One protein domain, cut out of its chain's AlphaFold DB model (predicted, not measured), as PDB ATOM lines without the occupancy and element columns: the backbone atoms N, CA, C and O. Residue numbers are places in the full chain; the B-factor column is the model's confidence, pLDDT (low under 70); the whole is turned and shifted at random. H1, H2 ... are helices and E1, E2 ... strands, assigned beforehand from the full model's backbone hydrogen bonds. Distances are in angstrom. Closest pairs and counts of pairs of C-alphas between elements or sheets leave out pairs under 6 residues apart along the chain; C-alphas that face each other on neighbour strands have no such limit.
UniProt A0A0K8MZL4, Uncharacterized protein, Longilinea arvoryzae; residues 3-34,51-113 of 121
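This is residues 3 to 34 and 51 to 113 of the 121 residues of an uncharacterized protein of Longilinea arvoryzae (UniProt A0A0K8MZL4). The model is an open, elongated shape in two pieces: an L of two helices, H1 and H2, that has no contact with the rest, and a loose ring with an empty middle. Round the ring, H3 and H4 meet at a corner, the chain runs from the far end of H4 into the small hairpin of E1 and E2, and the short H5 folds back to near the first residue of H3. The printed part has 95 residues with five named helices and two named strands, in the order H1 H2 H3 H4 E1 E2 H5; the sheet is E1 - E2, antiparallel, and the class is mostly helix. The whole is extended, with a radius of gyration of the C-alphas of 21.9 A and spans of 57 by 34 by 27 A.

Strand E1 is residues 92 to 94, 6.8 A from first to last C-alpha, and strand E2 is residues 102 to 104, 6.7 A. Helix H5 is residues 108 to 112, 5.7 A, with C-alpha 112 at (114.647, 87.751, 70.635). H4, the longest helix, is residues 66 to 82, 24.4 A, with C-alpha 66 at (122.253, 77.662, 81.222). H3 is residues 51 to 62, 16.5 A. H2 is residues 22 to 34, 18.3 A. H1 is residues 3 to 18, 23.1 A, with C-alpha 3 at (129.322, 104.140, 104.414).

E1 and E2 form a hairpin, antiparallel, with 135 degrees between their directions. N 93 and O 103 are 2.9 A apart and N 103 and O 93 are 2.8 A apart, both within hydrogen-bond range. E2 is apart from H4. H4 touches H3 with residues 66 to 70 alone, and H3 touches H4 with residues 55 to 59 alone; their closest C-alphas, of Gly 59 and Ala 66, are 4.9 A apart. The two run opposite ways at a steep tilt of 66 degrees. H3 and H5 are close but not clearly touching, their closest C-alphas, of Leu 51 and Ile 111, being 5.5 A apart. H1 and H2 are apart from each other and from the other named elements. In H1, H2, H3, H4 and H5 every O i to N i+4 pair is within hydrogen-bond range.

The two C-alphas farthest apart are those of Leu 4 and Gly 84, 61.1 A. Residues 35 to 50 are cut out, and C-alphas 34 and 51 are 25.4 A apart across the cut. Of the links that are printed whole, none is long; H1 to H2, H3 to H4 and E2 to H5 are tight. Residues 3 to 16, which belong to H1, stand free, and so do residues 29 to 34 of H2. Mean pLDDT of the printed part is 85.0; residues 3 to 4, 10 and 12 to 20 are under 70.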
ATOM      1  N   ASP A   3     128.367 105.121 103.880       65.62
ATOM      2  CA  ASP A   3     129.322 104.140 104.414       65.62
ATOM      3  C   ASP A   3     128.743 103.270 105.551       65.62
ATOM      4  O   ASP A   3     129.121 102.116 105.749       65.62
ATOM      5  N   LEU A   4     127.749 103.800 106.274       68.31
ATOM      6  CA  LEU A   4     127.045 103.070 107.332       68.31
ATOM      7  C   LEU A   4     126.094 102.008 106.756       68.31
ATOM      8  O   LEU A   4     126.035 100.903 107.286       68.31
ATOM      9  N   ASN A   5     125.424 102.306 105.635       73.94
ATOM     10  CA  ASN A   5     124.553 101.349 104.939       73.94
ATOM     11  C   ASN A   5     125.345 100.172 104.360       73.94
ATOM     12  O   ASN A   5     124.920  99.030 104.491       73.94
ATOM     13  N   LEU A   6     126.528 100.426 103.792       70.31
ATOM     14  CA  LEU A   6     127.410  99.364 103.291       70.31
ATOM     15  C   LEU A   6     127.872  98.419 104.409       70.31
ATOM     16  O   LEU A   6     127.924  97.202 104.216       70.31
ATOM     17  N   LYS A   7     128.179  98.964 105.592       74.12
ATOM     18  CA  LYS A   7     128.522  98.161 106.773       74.12
ATOM     19  C   LYS A   7     127.325  97.369 107.297       74.12
ATOM     20  O   LYS A   7     127.505  96.216 107.678       74.12
ATOM     21  N   LEU A   8     126.125  97.952 107.274       75.75
ATOM     22  CA  LEU A   8     124.896  97.272 107.682       75.75
ATOM     23  C   LEU A   8     124.586  96.081 106.766       75.75
ATOM     24  O   LEU A   8     124.438  94.967 107.254       75.75
ATOM     25  N   GLU A   9     124.626  96.271 105.444       73.69
ATOM     26  CA  GLU A   9     124.416  95.188 104.474       73.69
ATOM     27  C   GLU A   9     125.468  94.074 104.605       73.69
ATOM     28  O   GLU A   9     125.171  92.890 104.423       73.69
ATOM     29  N   ALA A  10     126.719  94.427 104.913       69.12
ATOM     30  CA  ALA A  10     127.774  93.447 105.156       69.12
ATOM     31  C   ALA A  10     127.503  92.625 106.428       69.12
ATOM     32  O   ALA A  10     127.655  91.402 106.404       69.12
ATOM     33  N   LEU A  11     127.062  93.270 107.512       70.94
ATOM     34  CA  LEU A  11     126.709  92.613 108.772       70.94
ATOM     35  C   LEU A  11     125.462  91.732 108.634       70.94
ATOM     36  O   LEU A  11     125.466  90.600 109.115       70.94
ATOM     37  N   GLU A  12     124.446  92.186 107.905       69.62
ATOM     38  CA  GLU A  12     123.251  91.397 107.587       69.62
ATOM     39  C   GLU A  12     123.598  90.162 106.746       69.62
ATOM     40  O   GLU A  12     123.114  89.062 107.017       69.62
ATOM     41  N   ARG A  13     124.513  90.287 105.772       63.12
ATOM     42  CA  ARG A  13     125.028  89.136 105.007       63.12
ATOM     43  C   ARG A  13     125.803  88.150 105.876       63.12
ATOM     44  O   ARG A  13     125.766  86.956 105.580       63.12
ATOM     45  N   ILE A  14     126.510  88.623 106.902       64.81
ATOM     46  CA  ILE A  14     127.238  87.778 107.859       64.81
ATOM     47  C   ILE A  14     126.250  87.061 108.792       64.81
ATOM     48  O   ILE A  14     126.357  85.846 108.962       64.81
ATOM     49  N   GLN A  15     125.239  87.758 109.319       62.94
ATOM     50  CA  GLN A  15     124.196  87.158 110.162       62.94
ATOM     51  C   GLN A  15     123.327  86.155 109.392       62.94
ATOM     52  O   GLN A  15     123.106  85.043 109.866       62.94
ATOM     53  N   ALA A  16     122.922  86.463 108.157       58.91
ATOM     54  CA  ALA A  16     122.173  85.534 107.306       58.91
ATOM     55  C   ALA A  16     122.974  84.263 106.948       58.91
ATOM     56  O   ALA A  16     122.396  83.220 106.646       58.91
ATOM     57  N   GLN A  17     124.311  84.326 106.984       54.16
ATOM     58  CA  GLN A  17     125.181  83.158 106.810       54.16
ATOM     59  C   GLN A  17     125.340  82.332 108.094       54.16
ATOM     60  O   GLN A  17     125.593  81.130 107.996       54.16
ATOM     61  N   ALA A  18     125.158  82.939 109.271       58.94
ATOM     62  CA  ALA A  18     125.274  82.276 110.572       58.94
ATOM     63  C   ALA A  18     124.103  81.320 110.880       58.94
ATOM     64  O   ALA A  18     124.262  80.402 111.679       58.94
ATOM     65  N   HIS A  19     122.958  81.476 110.206       58.88
ATOM     66  CA  HIS A  19     121.768  80.631 110.399       58.88
ATOM     67  C   HIS A  19     121.673  79.425 109.452       58.88
ATOM     68  O   HIS A  19     120.676  78.706 109.470       58.88
ATOM     69  N   LEU A  20     122.690  79.170 108.621       61.16
ATOM     70  CA  LEU A  20     122.684  78.006 107.734       61.16
ATOM     71  C   LEU A  20     122.985  76.740 108.528       61.16
ATOM     72  O   LEU A  20     124.051  76.616 109.137       61.16
ATOM     73  N   THR A  21     122.083  75.767 108.452       75.88
ATOM     74  CA  THR A  21     122.295  74.447 109.048       75.88
ATOM     75  C   THR A  21     123.558  73.794 108.460       75.88
ATOM     76  O   THR A  21     123.900  74.038 107.293       75.88
ATOM     77  N   PRO A  22     124.259  72.909 109.197       73.31
ATOM     78  CA  PRO A  22     125.457  72.225 108.690       73.31
ATOM     79  C   PRO A  22     125.246  71.540 107.325       73.31
ATOM     80  O   PRO A  22     126.141  71.512 106.477       73.31
ATOM     81  N   ARG A  23     124.023  71.056 107.065       73.50
ATOM     82  CA  ARG A  23     123.610  70.436 105.798       73.50
ATOM     83  C   ARG A  23     123.566  71.431 104.632       73.50
ATOM     84  O   ARG A  23     124.006  71.105 103.529       73.50
ATOM     85  N   GLU A  24     123.073  72.646 104.856       74.75
ATOM     86  CA  GLU A  24     123.023  73.702 103.837       74.75
ATOM     87  C   GLU A  24     124.411  74.268 103.538       74.75
ATOM     88  O   GLU A  24     124.742  74.532 102.379       74.75
ATOM     89  N   GLN A  25     125.259  74.385 104.566       72.25
ATOM     90  CA  GLN A  25     126.659  74.767 104.395       72.25
ATOM     91  C   GLN A  25     127.417  73.733 103.548       72.25
ATOM     92  O   GLN A  25     128.128  74.108 102.612       72.25
ATOM     93  N   ALA A  26     127.218  72.436 103.811       76.25
ATOM     94  CA  ALA A  26     127.812  71.353 103.027       76.25
ATOM     95  C   ALA A  26     127.325  71.354 101.568       76.25
ATOM     96  O   ALA A  26     128.135  71.220 100.649       76.25
ATOM     97  N   ARG A  27     126.022  71.572 101.333       77.25
ATOM     98  CA  ARG A  27     125.458  71.703  99.979       77.25
ATOM     99  C   ARG A  27     126.099  72.863  99.212       77.25
ATOM    100  O   ARG A  27     126.579  72.660  98.100       77.25
ATOM    101  N   ARG A  28     126.193  74.047  99.827       75.00
ATOM    102  CA  ARG A  28     126.831  75.223  99.211       75.00
ATOM    103  C   ARG A  28     128.318  75.003  98.931       75.00
ATOM    104  O   ARG A  28     128.803  75.446  97.893       75.00
ATOM    105  N   ARG A  29     129.054  74.333  99.827       73.88
ATOM    106  CA  ARG A  29     130.470  73.982  99.601       73.88
ATOM    107  C   ARG A  29     130.628  73.063  98.393       73.88
ATOM    108  O   ARG A  29     131.380  73.410  97.489       73.88
ATOM    109  N   ARG A  30     129.835  71.989  98.310       78.12
ATOM    110  CA  ARG A  30     129.834  71.067  97.161       78.12
ATOM    111  C   ARG A  30     129.479  71.774  95.851       78.12
ATOM    112  O   ARG A  30     130.149  71.580  94.843       78.12
ATOM    113  N   GLU A  31     128.469  72.645  95.860       78.50
ATOM    114  CA  GLU A  31     128.093  73.453  94.689       78.50
ATOM    115  C   GLU A  31     129.230  74.391  94.245       78.50
ATOM    116  O   GLU A  31     129.499  74.528  93.046       78.50
ATOM    117  N   ARG A  32     129.940  75.010  95.199       70.25
ATOM    118  CA  ARG A  32     131.092  75.885  94.934       70.25
ATOM    119  C   ARG A  32     132.292  75.111  94.399       70.25
ATOM    120  O   ARG A  32     132.873  75.539  93.405       70.25
ATOM    121  N   GLU A  33     132.636  73.980  95.006       74.94
ATOM    122  CA  GLU A  33     133.729  73.101  94.568       74.94
ATOM    123  C   GLU A  33     133.472  72.569  93.159       74.94
ATOM    124  O   GLU A  33     134.310  72.728  92.274       74.94
ATOM    125  N   HIS A  34     132.266  72.066  92.900       71.31
ATOM    126  CA  HIS A  34     131.866  71.594  91.577       71.31
ATOM    127  C   HIS A  34     131.806  72.725  90.535       71.31
ATOM    128  O   HIS A  34     132.030  72.515  89.343       71.31
ATOM    129  N   LEU A  51     119.866  87.269  74.401       91.00
ATOM    130  CA  LEU A  51     119.977  85.821  74.223       91.00
ATOM    131  C   LEU A  51     120.474  85.145  75.508       91.00
ATOM    132  O   LEU A  51     119.912  84.135  75.931       91.00
ATOM    133  N   ARG A  52     121.458  85.757  76.182       92.06
ATOM    134  CA  ARG A  52     121.943  85.293  77.491       92.06
ATOM    135  C   ARG A  52     120.812  85.225  78.522       92.06
ATOM    136  O   ARG A  52     120.672  84.202  79.186       92.06
ATOM    137  N   ARG A  53     119.997  86.281  78.642       93.44
ATOM    138  CA  ARG A  53     118.860  86.309  79.582       93.44
ATOM    139  C   ARG A  53     117.819  85.238  79.266       93.44
ATOM    140  O   ARG A  53     117.339  84.579  80.179       93.44
ATOM    141  N   ARG A  54     117.505  85.024  77.984       93.38
ATOM    142  CA  ARG A  54     116.571  83.966  77.557       93.38
ATOM    143  C   ARG A  54     117.067  82.578  77.961       93.38
ATOM    144  O   ARG A  54     116.288  81.775  78.458       93.38
ATOM    145  N   LEU A  55     118.361  82.314  77.788       93.50
ATOM    146  CA  LEU A  55     118.958  81.036  78.166       93.50
ATOM    147  C   LEU A  55     118.985  80.827  79.688       93.50
ATOM    148  O   LEU A  55     118.804  79.707  80.156       93.50
ATOM    149  N   GLN A  56     119.193  81.901  80.455       94.25
ATOM    150  CA  GLN A  56     119.097  81.874  81.917       94.25
ATOM    151  C   GLN A  56     117.674  81.559  82.379       94.25
ATOM    152  O   GLN A  56     117.501  80.613  83.140       94.25
ATOM    153  N   ALA A  57     116.674  82.269  81.851       95.38
ATOM    154  CA  ALA A  57     115.269  82.030  82.174       95.38
ATOM    155  C   ALA A  57     114.848  80.585  81.855       95.38
ATOM    156  O   ALA A  57     114.251  79.916  82.692       95.38
ATOM    157  N   LEU A  58     115.243  80.065  80.686       95.56
ATOM    158  CA  LEU A  58     114.978  78.672  80.316       95.56
ATOM    159  C   LEU A  58     115.662  77.676  81.267       95.56
ATOM    160  O   LEU A  58     115.091  76.647  81.618       95.56
ATOM    161  N   GLY A  59     116.889  77.974  81.694       96.31
ATOM    162  CA  GLY A  59     117.601  77.151  82.666       96.31
ATOM    163  C   GLY A  59     116.936  77.138  84.043       96.31
ATOM    164  O   GLY A  59     116.883  76.095  84.691       96.31
ATOM    165  N   GLU A  60     116.394  78.272  84.483       96.00
ATOM    166  CA  GLU A  60     115.634  78.380  85.732       96.00
ATOM    167  C   GLU A  60     114.314  77.604  85.667       96.00
ATOM    168  O   GLU A  60     114.001  76.853  86.594       96.00
ATOM    169  N   GLU A  61     113.586  77.732  84.555       96.75
ATOM    170  CA  GLU A  61     112.342  77.007  84.283       96.75
ATOM    171  C   GLU A  61     112.567  75.489  84.313       96.75
ATOM    172  O   GLU A  61     111.919  74.773  85.075       96.75
ATOM    173  N   LEU A  62     113.549  75.005  83.547       96.56
ATOM    174  CA  LEU A  62     113.829  73.574  83.401       96.56
ATOM    175  C   LEU A  62     114.712  72.997  84.513       96.56
ATOM    176  O   LEU A  62     114.958  71.794  84.537       96.56
ATOM    177  N   ARG A  63     115.222  73.838  85.422       94.88
ATOM    178  CA  ARG A  63     116.218  73.467  86.445       94.88
ATOM    179  C   ARG A  63     117.496  72.866  85.846       94.88
ATOM    180  O   ARG A  63     118.121  71.987  86.438       94.88
ATOM    181  N   ILE A  64     117.920  73.393  84.699       92.25
ATOM    182  CA  ILE A  64     119.135  72.994  83.975       92.25
ATOM    183  C   ILE A  64     120.118  74.174  83.940       92.25
ATOM    184  O   ILE A  64     119.723  75.300  83.640       92.25
ATOM    185  N   PRO A  65     121.425  73.969  84.187       90.75
ATOM    186  CA  PRO A  65     122.412  75.031  84.032       90.75
ATOM    187  C   PRO A  65     122.399  75.631  82.617       90.75
ATOM    188  O   PRO A  65     122.605  74.920  81.633       90.75
ATOM    189  N   ALA A  66     122.266  76.956  82.509       91.38
ATOM    190  CA  ALA A  66     122.253  77.662  81.222       91.38
ATOM    191  C   ALA A  66     123.475  77.336  80.338       91.38
ATOM    192  O   ALA A  66     123.359  77.257  79.120       91.38
ATOM    193  N   SER A  67     124.643  77.075  80.934       87.69
ATOM    194  CA  SER A  67     125.842  76.661  80.193       87.69
ATOM    195  C   SER A  67     125.702  75.292  79.516       87.69
ATOM    196  O   SER A  67     126.294  75.079  78.467       87.69
ATOM    197  N   GLN A  68     124.937  74.360  80.097       90.31
ATOM    198  CA  GLN A  68     124.663  73.062  79.470       90.31
ATOM    199  C   GLN A  68     123.661  73.205  78.324       90.31
ATOM    200  O   GLN A  68     123.850  72.595  77.276       90.31
ATOM    201  N   LEU A  69     122.655  74.073  78.481       94.50
ATOM    202  CA  LEU A  69     121.755  74.432  77.383       94.50
ATOM    203  C   LEU A  69     122.522  75.091  76.224       94.50
ATOM    204  O   LEU A  69     122.289  74.747  75.069       94.50
ATOM    205  N   ALA A  70     123.482  75.978  76.525       93.31
ATOM    206  CA  ALA A  70     124.380  76.552  75.517       93.31
ATOM    207  C   ALA A  70     125.192  75.463  74.806       93.31
ATOM    208  O   ALA A  70     125.230  75.439  73.580       93.31
ATOM    209  N   ALA A  71     125.813  74.553  75.563       91.94
ATOM    210  CA  ALA A  71     126.616  73.471  75.001       91.94
ATOM    211  C   ALA A  71     125.792  72.571  74.064       91.94
ATOM    212  O   ALA A  71     126.243  72.262  72.964       91.94
ATOM    213  N   LEU A  72     124.563  72.218  74.457       95.25
ATOM    214  CA  LEU A  72     123.641  71.463  73.609       95.25
ATOM    215  C   LEU A  72     123.309  72.222  72.317       95.25
ATOM    216  O   LEU A  72     123.347  71.634  71.238       95.25
ATOM    217  N   ALA A  73     122.986  73.514  72.416       94.31
ATOM    218  CA  ALA A  73     122.657  74.336  71.255       94.31
ATOM    219  C   ALA A  73     123.845  74.466  70.286       94.31
ATOM    220  O   ALA A  73     123.661  74.325  69.082       94.31
ATOM    221  N   ILE A  74     125.058  74.673  70.811       94.19
ATOM    222  CA  ILE A  74     126.296  74.725  70.023       94.19
ATOM    223  C   ILE A  74     126.543  73.379  69.332       94.19
ATOM    224  O   ILE A  74     126.781  73.357  68.130       94.19
ATOM    225  N   GLY A  75     126.440  72.260  70.055       95.19
ATOM    226  CA  GLY A  75     126.632  70.926  69.477       95.19
ATOM    227  C   GLY A  75     125.628  70.615  68.365       95.19
ATOM    228  O   GLY A  75     126.017  70.129  67.308       95.19
ATOM    229  N   ARG A  76     124.350  70.964  68.565       97.06
ATOM    230  CA  ARG A  76     123.319  70.844  67.520       97.06
ATOM    231  C   ARG A  76     123.650  71.693  66.301       97.06
ATOM    232  O   ARG A  76     123.670  71.164  65.202       97.06
ATOM    233  N   PHE A  77     123.986  72.965  66.505       95.81
ATOM    234  CA  PHE A  77     124.373  73.857  65.415       95.81
ATOM    235  C   PHE A  77     125.552  73.305  64.602       95.81
ATOM    236  O   PHE A  77     125.515  73.354  63.378       95.81
ATOM    237  N   LEU A  78     126.582  72.765  65.263       96.31
ATOM    238  CA  LEU A  78     127.733  72.175  64.576       96.31
ATOM    239  C   LEU A  78     127.328  70.954  63.745       96.31
ATOM    240  O   LEU A  78     127.719  70.863  62.586       96.31
ATOM    241  N   ASN A  79     126.505  70.062  64.304       97.25
ATOM    242  CA  ASN A  79     125.999  68.896  63.579       97.25
ATOM    243  C   ASN A  79     125.148  69.307  62.370       97.25
ATOM    244  O   ASN A  79     125.353  68.792  61.273       97.25
ATOM    245  N   ASP A  80     124.236  70.260  62.559       96.94
ATOM    246  CA  ASP A  80     123.356  70.762  61.504       96.94
ATOM    247  C   ASP A  80     124.166  71.466  60.401       96.94
ATOM    248  O   ASP A  80     123.878  71.301  59.216       96.94
ATOM    249  N   TYR A  81     125.218  72.207  60.764       96.25
ATOM    250  CA  TYR A  81     126.132  72.818  59.799       96.25
ATOM    251  C   TYR A  81     126.905  71.766  58.998       96.25
ATOM    252  O   TYR A  81     126.948  71.845  57.772       96.25
ATOM    253  N   THR A  82     127.466  70.748  59.658       95.69
ATOM    254  CA  THR A  82     128.149  69.637  58.977       95.69
ATOM    255  C   THR A  82     127.206  68.867  58.051       95.69
ATOM    256  O   THR A  82     127.624  68.433  56.982       95.69
ATOM    257  N   ALA A  83     125.931  68.742  58.420       96.88
ATOM    258  CA  ALA A  83     124.899  68.124  57.594       96.88
ATOM    259  C   ALA A  83     124.386  69.026  56.449       96.88
ATOM    260  O   ALA A  83     123.519  68.603  55.688       96.88
ATOM    261  N   GLY A  84     124.877  70.265  56.324       95.62
ATOM    262  CA  GLY A  84     124.429  71.221  55.305       95.62
ATOM    263  C   GLY A  84     123.048  71.834  55.570       95.62
ATOM    264  O   GLY A  84     122.489  72.483  54.691       95.62
ATOM    265  N   ALA A  85     122.492  71.661  56.772       94.81
ATOM    266  CA  ALA A  85     121.184  72.192  57.159       94.81
ATOM    267  C   ALA A  85     121.232  73.663  57.615       94.81
ATOM    268  O   ALA A  85     120.189  74.287  57.821       94.81
ATOM    269  N   VAL A  86     122.431  74.229  57.778       92.62
ATOM    270  CA  VAL A  86     122.637  75.631  58.157       92.62
ATOM    271  C   VAL A  86     123.315  76.379  57.018       92.62
ATOM    272  O   VAL A  86     124.505  76.193  56.764       92.62
ATOM    273  N   ASP A  87     122.584  77.300  56.396       91.62
ATOM    274  CA  ASP A  87     123.178  78.281  55.493       91.62
ATOM    275  C   ASP A  87     123.699  79.494  56.280       91.62
ATOM    276  O   ASP A  87     122.932  80.298  56.814       91.62
ATOM    277  N   LEU A  88     125.027  79.629  56.354       93.12
ATOM    278  CA  LEU A  88     125.671  80.798  56.956       93.12
ATOM    279  C   LEU A  88     125.728  82.005  56.017       93.12
ATOM    280  O   LEU A  88     125.888  83.123  56.503       93.12
ATOM    281  N   GLY A  89     125.618  81.798  54.701       92.62
ATOM    282  CA  GLY A  89     125.689  82.854  53.693       92.62
ATOM    283  C   GLY A  89     124.668  83.956  53.950       92.62
ATOM    284  O   GLY A  89     125.028  85.131  53.933       92.62
ATOM    285  N   ALA A  90     123.449  83.574  54.337       89.12
ATOM    286  CA  ALA A  90     122.364  84.486  54.700       89.12
ATOM    287  C   ALA A  90     122.691  85.470  55.844       89.12
ATOM    288  O   ALA A  90     122.005  86.479  56.003       89.12
ATOM    289  N   TYR A  91     123.723  85.192  56.649       93.06
ATOM    290  CA  TYR A  91     124.113  86.018  57.794       93.06
ATOM    291  C   TYR A  91     125.479  86.688  57.625       93.06
ATOM    292  O   TYR A  91     125.853  87.511  58.463       93.06
ATOM    293  N   LYS A  92     126.261  86.329  56.599       95.50
ATOM    294  CA  LYS A  92     127.626  86.839  56.431       95.50
ATOM    295  C   LYS A  92     127.618  88.312  56.034       95.50
ATOM    296  O   LYS A  92     126.940  88.726  55.103       95.50
ATOM    297  N   GLN A  93     128.453  89.086  56.712       95.12
ATOM    298  CA  GLN A  93     128.812  90.451  56.336       95.12
ATOM    299  C   GLN A  93     130.340  90.586  56.362       95.12
ATOM    300  O   GLN A  93     130.970  89.939  57.205       95.12
ATOM    301  N   PRO A  94     130.959  91.398  55.488       95.19
ATOM    302  CA  PRO A  94     132.399  91.616  55.526       95.19
ATOM    303  C   PRO A  94     132.857  92.061  56.917       95.19
ATOM    304  O   PRO A  94     132.249  92.928  57.553       95.19
ATOM    305  N   SER A  95     133.919  91.437  57.409       94.19
ATOM    306  CA  SER A  95     134.513  91.788  58.692       94.19
ATOM    307  C   SER A  95     135.546  92.903  58.531       94.19
ATOM    308  O   SER A  95     136.229  93.014  57.519       94.19
ATOM    309  N   ARG A  96     135.653  93.747  59.562       89.88
ATOM    310  CA  ARG A  96     136.715  94.762  59.693       89.88
ATOM    311  C   ARG A  96     137.923  94.249  60.485       89.88
ATOM    312  O   ARG A  96     138.895  94.976  60.653       89.88
ATOM    313  N   SER A  97     137.835  93.038  61.036       87.00
ATOM    314  CA  SER A  97     138.926  92.405  61.773       87.00
ATOM    315  C   SER A  97     139.981  91.893  60.793       87.00
ATOM    316  O   SER A  97     139.610  91.204  59.847       87.00
ATOM    317  N   PRO A  98     141.282  92.110  61.048       88.44
ATOM    318  CA  PRO A  98     142.348  91.550  60.216       88.44
ATOM    319  C   PRO A  98     142.438  90.017  60.304       88.44
ATOM    320  O   PRO A  98     143.175  89.400  59.546       88.44
ATOM    321  N   ARG A  99     141.729  89.392  61.257       90.50
ATOM    322  CA  ARG A  99     141.781  87.945  61.505       90.50
ATOM    323  C   ARG A  99     140.719  87.148  60.747       90.50
ATOM    324  O   ARG A  99     140.900  85.951  60.549       90.50
ATOM    325  N   TYR A 100     139.595  87.768  60.404       92.31
ATOM    326  CA  TYR A 100     138.439  87.066  59.853       92.31
ATOM    327  C   TYR A 100     137.854  87.850  58.689       92.31
ATOM    328  O   TYR A 100     137.651  89.055  58.820       92.31
ATOM    329  N   ASP A 101     137.495  87.144  57.618       93.44
ATOM    330  CA  ASP A 101     136.895  87.741  56.417       93.44
ATOM    331  C   ASP A 101     135.425  88.134  56.627       93.44
ATOM    332  O   ASP A 101     134.925  89.084  56.024       93.44
ATOM    333  N   TRP A 102     134.723  87.431  57.522       94.94
ATOM    334  CA  TRP A 102     133.279  87.563  57.711       94.94
ATOM    335  C   TRP A 102     132.899  87.709  59.184       94.94
ATOM    336  O   TRP A 102     133.408  86.995  60.045       94.94
ATOM    337  N   ASN A 103     131.940  88.590  59.456       92.44
ATOM    338  CA  ASN A 103     131.140  88.597  60.676       92.44
ATOM    339  C   ASN A 103     129.760  88.000  60.379       92.44
ATOM    340  O   ASN A 103     129.317  87.987  59.230       92.44
ATOM    341  N   LEU A 104     129.047  87.571  61.420       92.62
ATOM    342  CA  LEU A 104     127.645  87.174  61.297       92.62
ATOM    343  C   LEU A 104     126.737  88.296  61.809       92.62
ATOM    344  O   LEU A 104     126.858  88.728  62.955       92.62
ATOM    345  N   HIS A 105     125.829  88.772  60.963       91.81
ATOM    346  CA  HIS A 105     124.730  89.643  61.360       91.81
ATOM    347  C   HIS A 105     123.520  88.780  61.731       91.81
ATOM    348  O   HIS A 105     122.865  88.192  60.871       91.81
ATOM    349  N   LEU A 106     123.229  88.683  63.028       89.88
ATOM    350  CA  LEU A 106     122.140  87.846  63.525       89.88
ATOM    351  C   LEU A 106     120.811  88.618  63.499       89.88
ATOM    352  O   LEU A 106     120.696  89.640  64.182       89.88
ATOM    353  N   PRO A 107     119.784  88.141  62.775       89.62
ATOM    354  CA  PRO A 107     118.481  88.792  62.747       89.62
ATOM    355  C   PRO A 107     117.776  88.737  64.111       89.62
ATOM    356  O   PRO A 107     118.012  87.857  64.951       89.62
ATOM    357  N   ASN A 108     116.879  89.700  64.342       87.94
ATOM    358  CA  ASN A 108     116.198  89.876  65.628       87.94
ATOM    359  C   ASN A 108     115.369  88.651  66.031       87.94
ATOM    360  O   ASN A 108     115.240  88.373  67.221       87.94
ATOM    361  N   GLU A 109     114.837  87.905  65.068       87.75
ATOM    362  CA  GLU A 109     114.061  86.685  65.279       87.75
ATOM    363  C   GLU A 109     114.895  85.605  65.976       87.75
ATOM    364  O   GLU A 109     114.368  84.874  66.815       87.75
ATOM    365  N   ILE A 110     116.201  85.537  65.693       86.38
ATOM    366  CA  ILE A 110     117.129  84.615  66.361       86.38
ATOM    367  C   ILE A 110     117.418  85.117  67.782       86.38
ATOM    368  O   ILE A 110     117.279  84.373  68.759       86.38
ATOM    369  N   ILE A 111     117.744  86.407  67.927       87.31
ATOM    370  CA  ILE A 111     118.163  86.994  69.211       87.31
ATOM    371  C   ILE A 111     117.008  87.074  70.220       87.31
ATOM    372  O   ILE A 111     117.183  86.751  71.399       87.31
ATOM    373  N   ARG A 112     115.823  87.503  69.783       85.62
ATOM    374  CA  ARG A 112     114.647  87.751  70.635       85.62
ATOM    375  C   ARG A 112     113.644  86.598  70.615       85.62
ATOM    376  O   ARG A 112     112.884  86.456  71.569       85.62
ATOM    377  N   GLY A 113     113.700  85.738  69.599       75.44
ATOM    378  CA  GLY A 113     112.710  84.692  69.367       75.44
ATOM    379  C   GLY A 113     111.527  85.217  68.557       75.44
ATOM    380  O   GLY A 113     111.232  86.413  68.555       75.44
TER     381      GLY A 113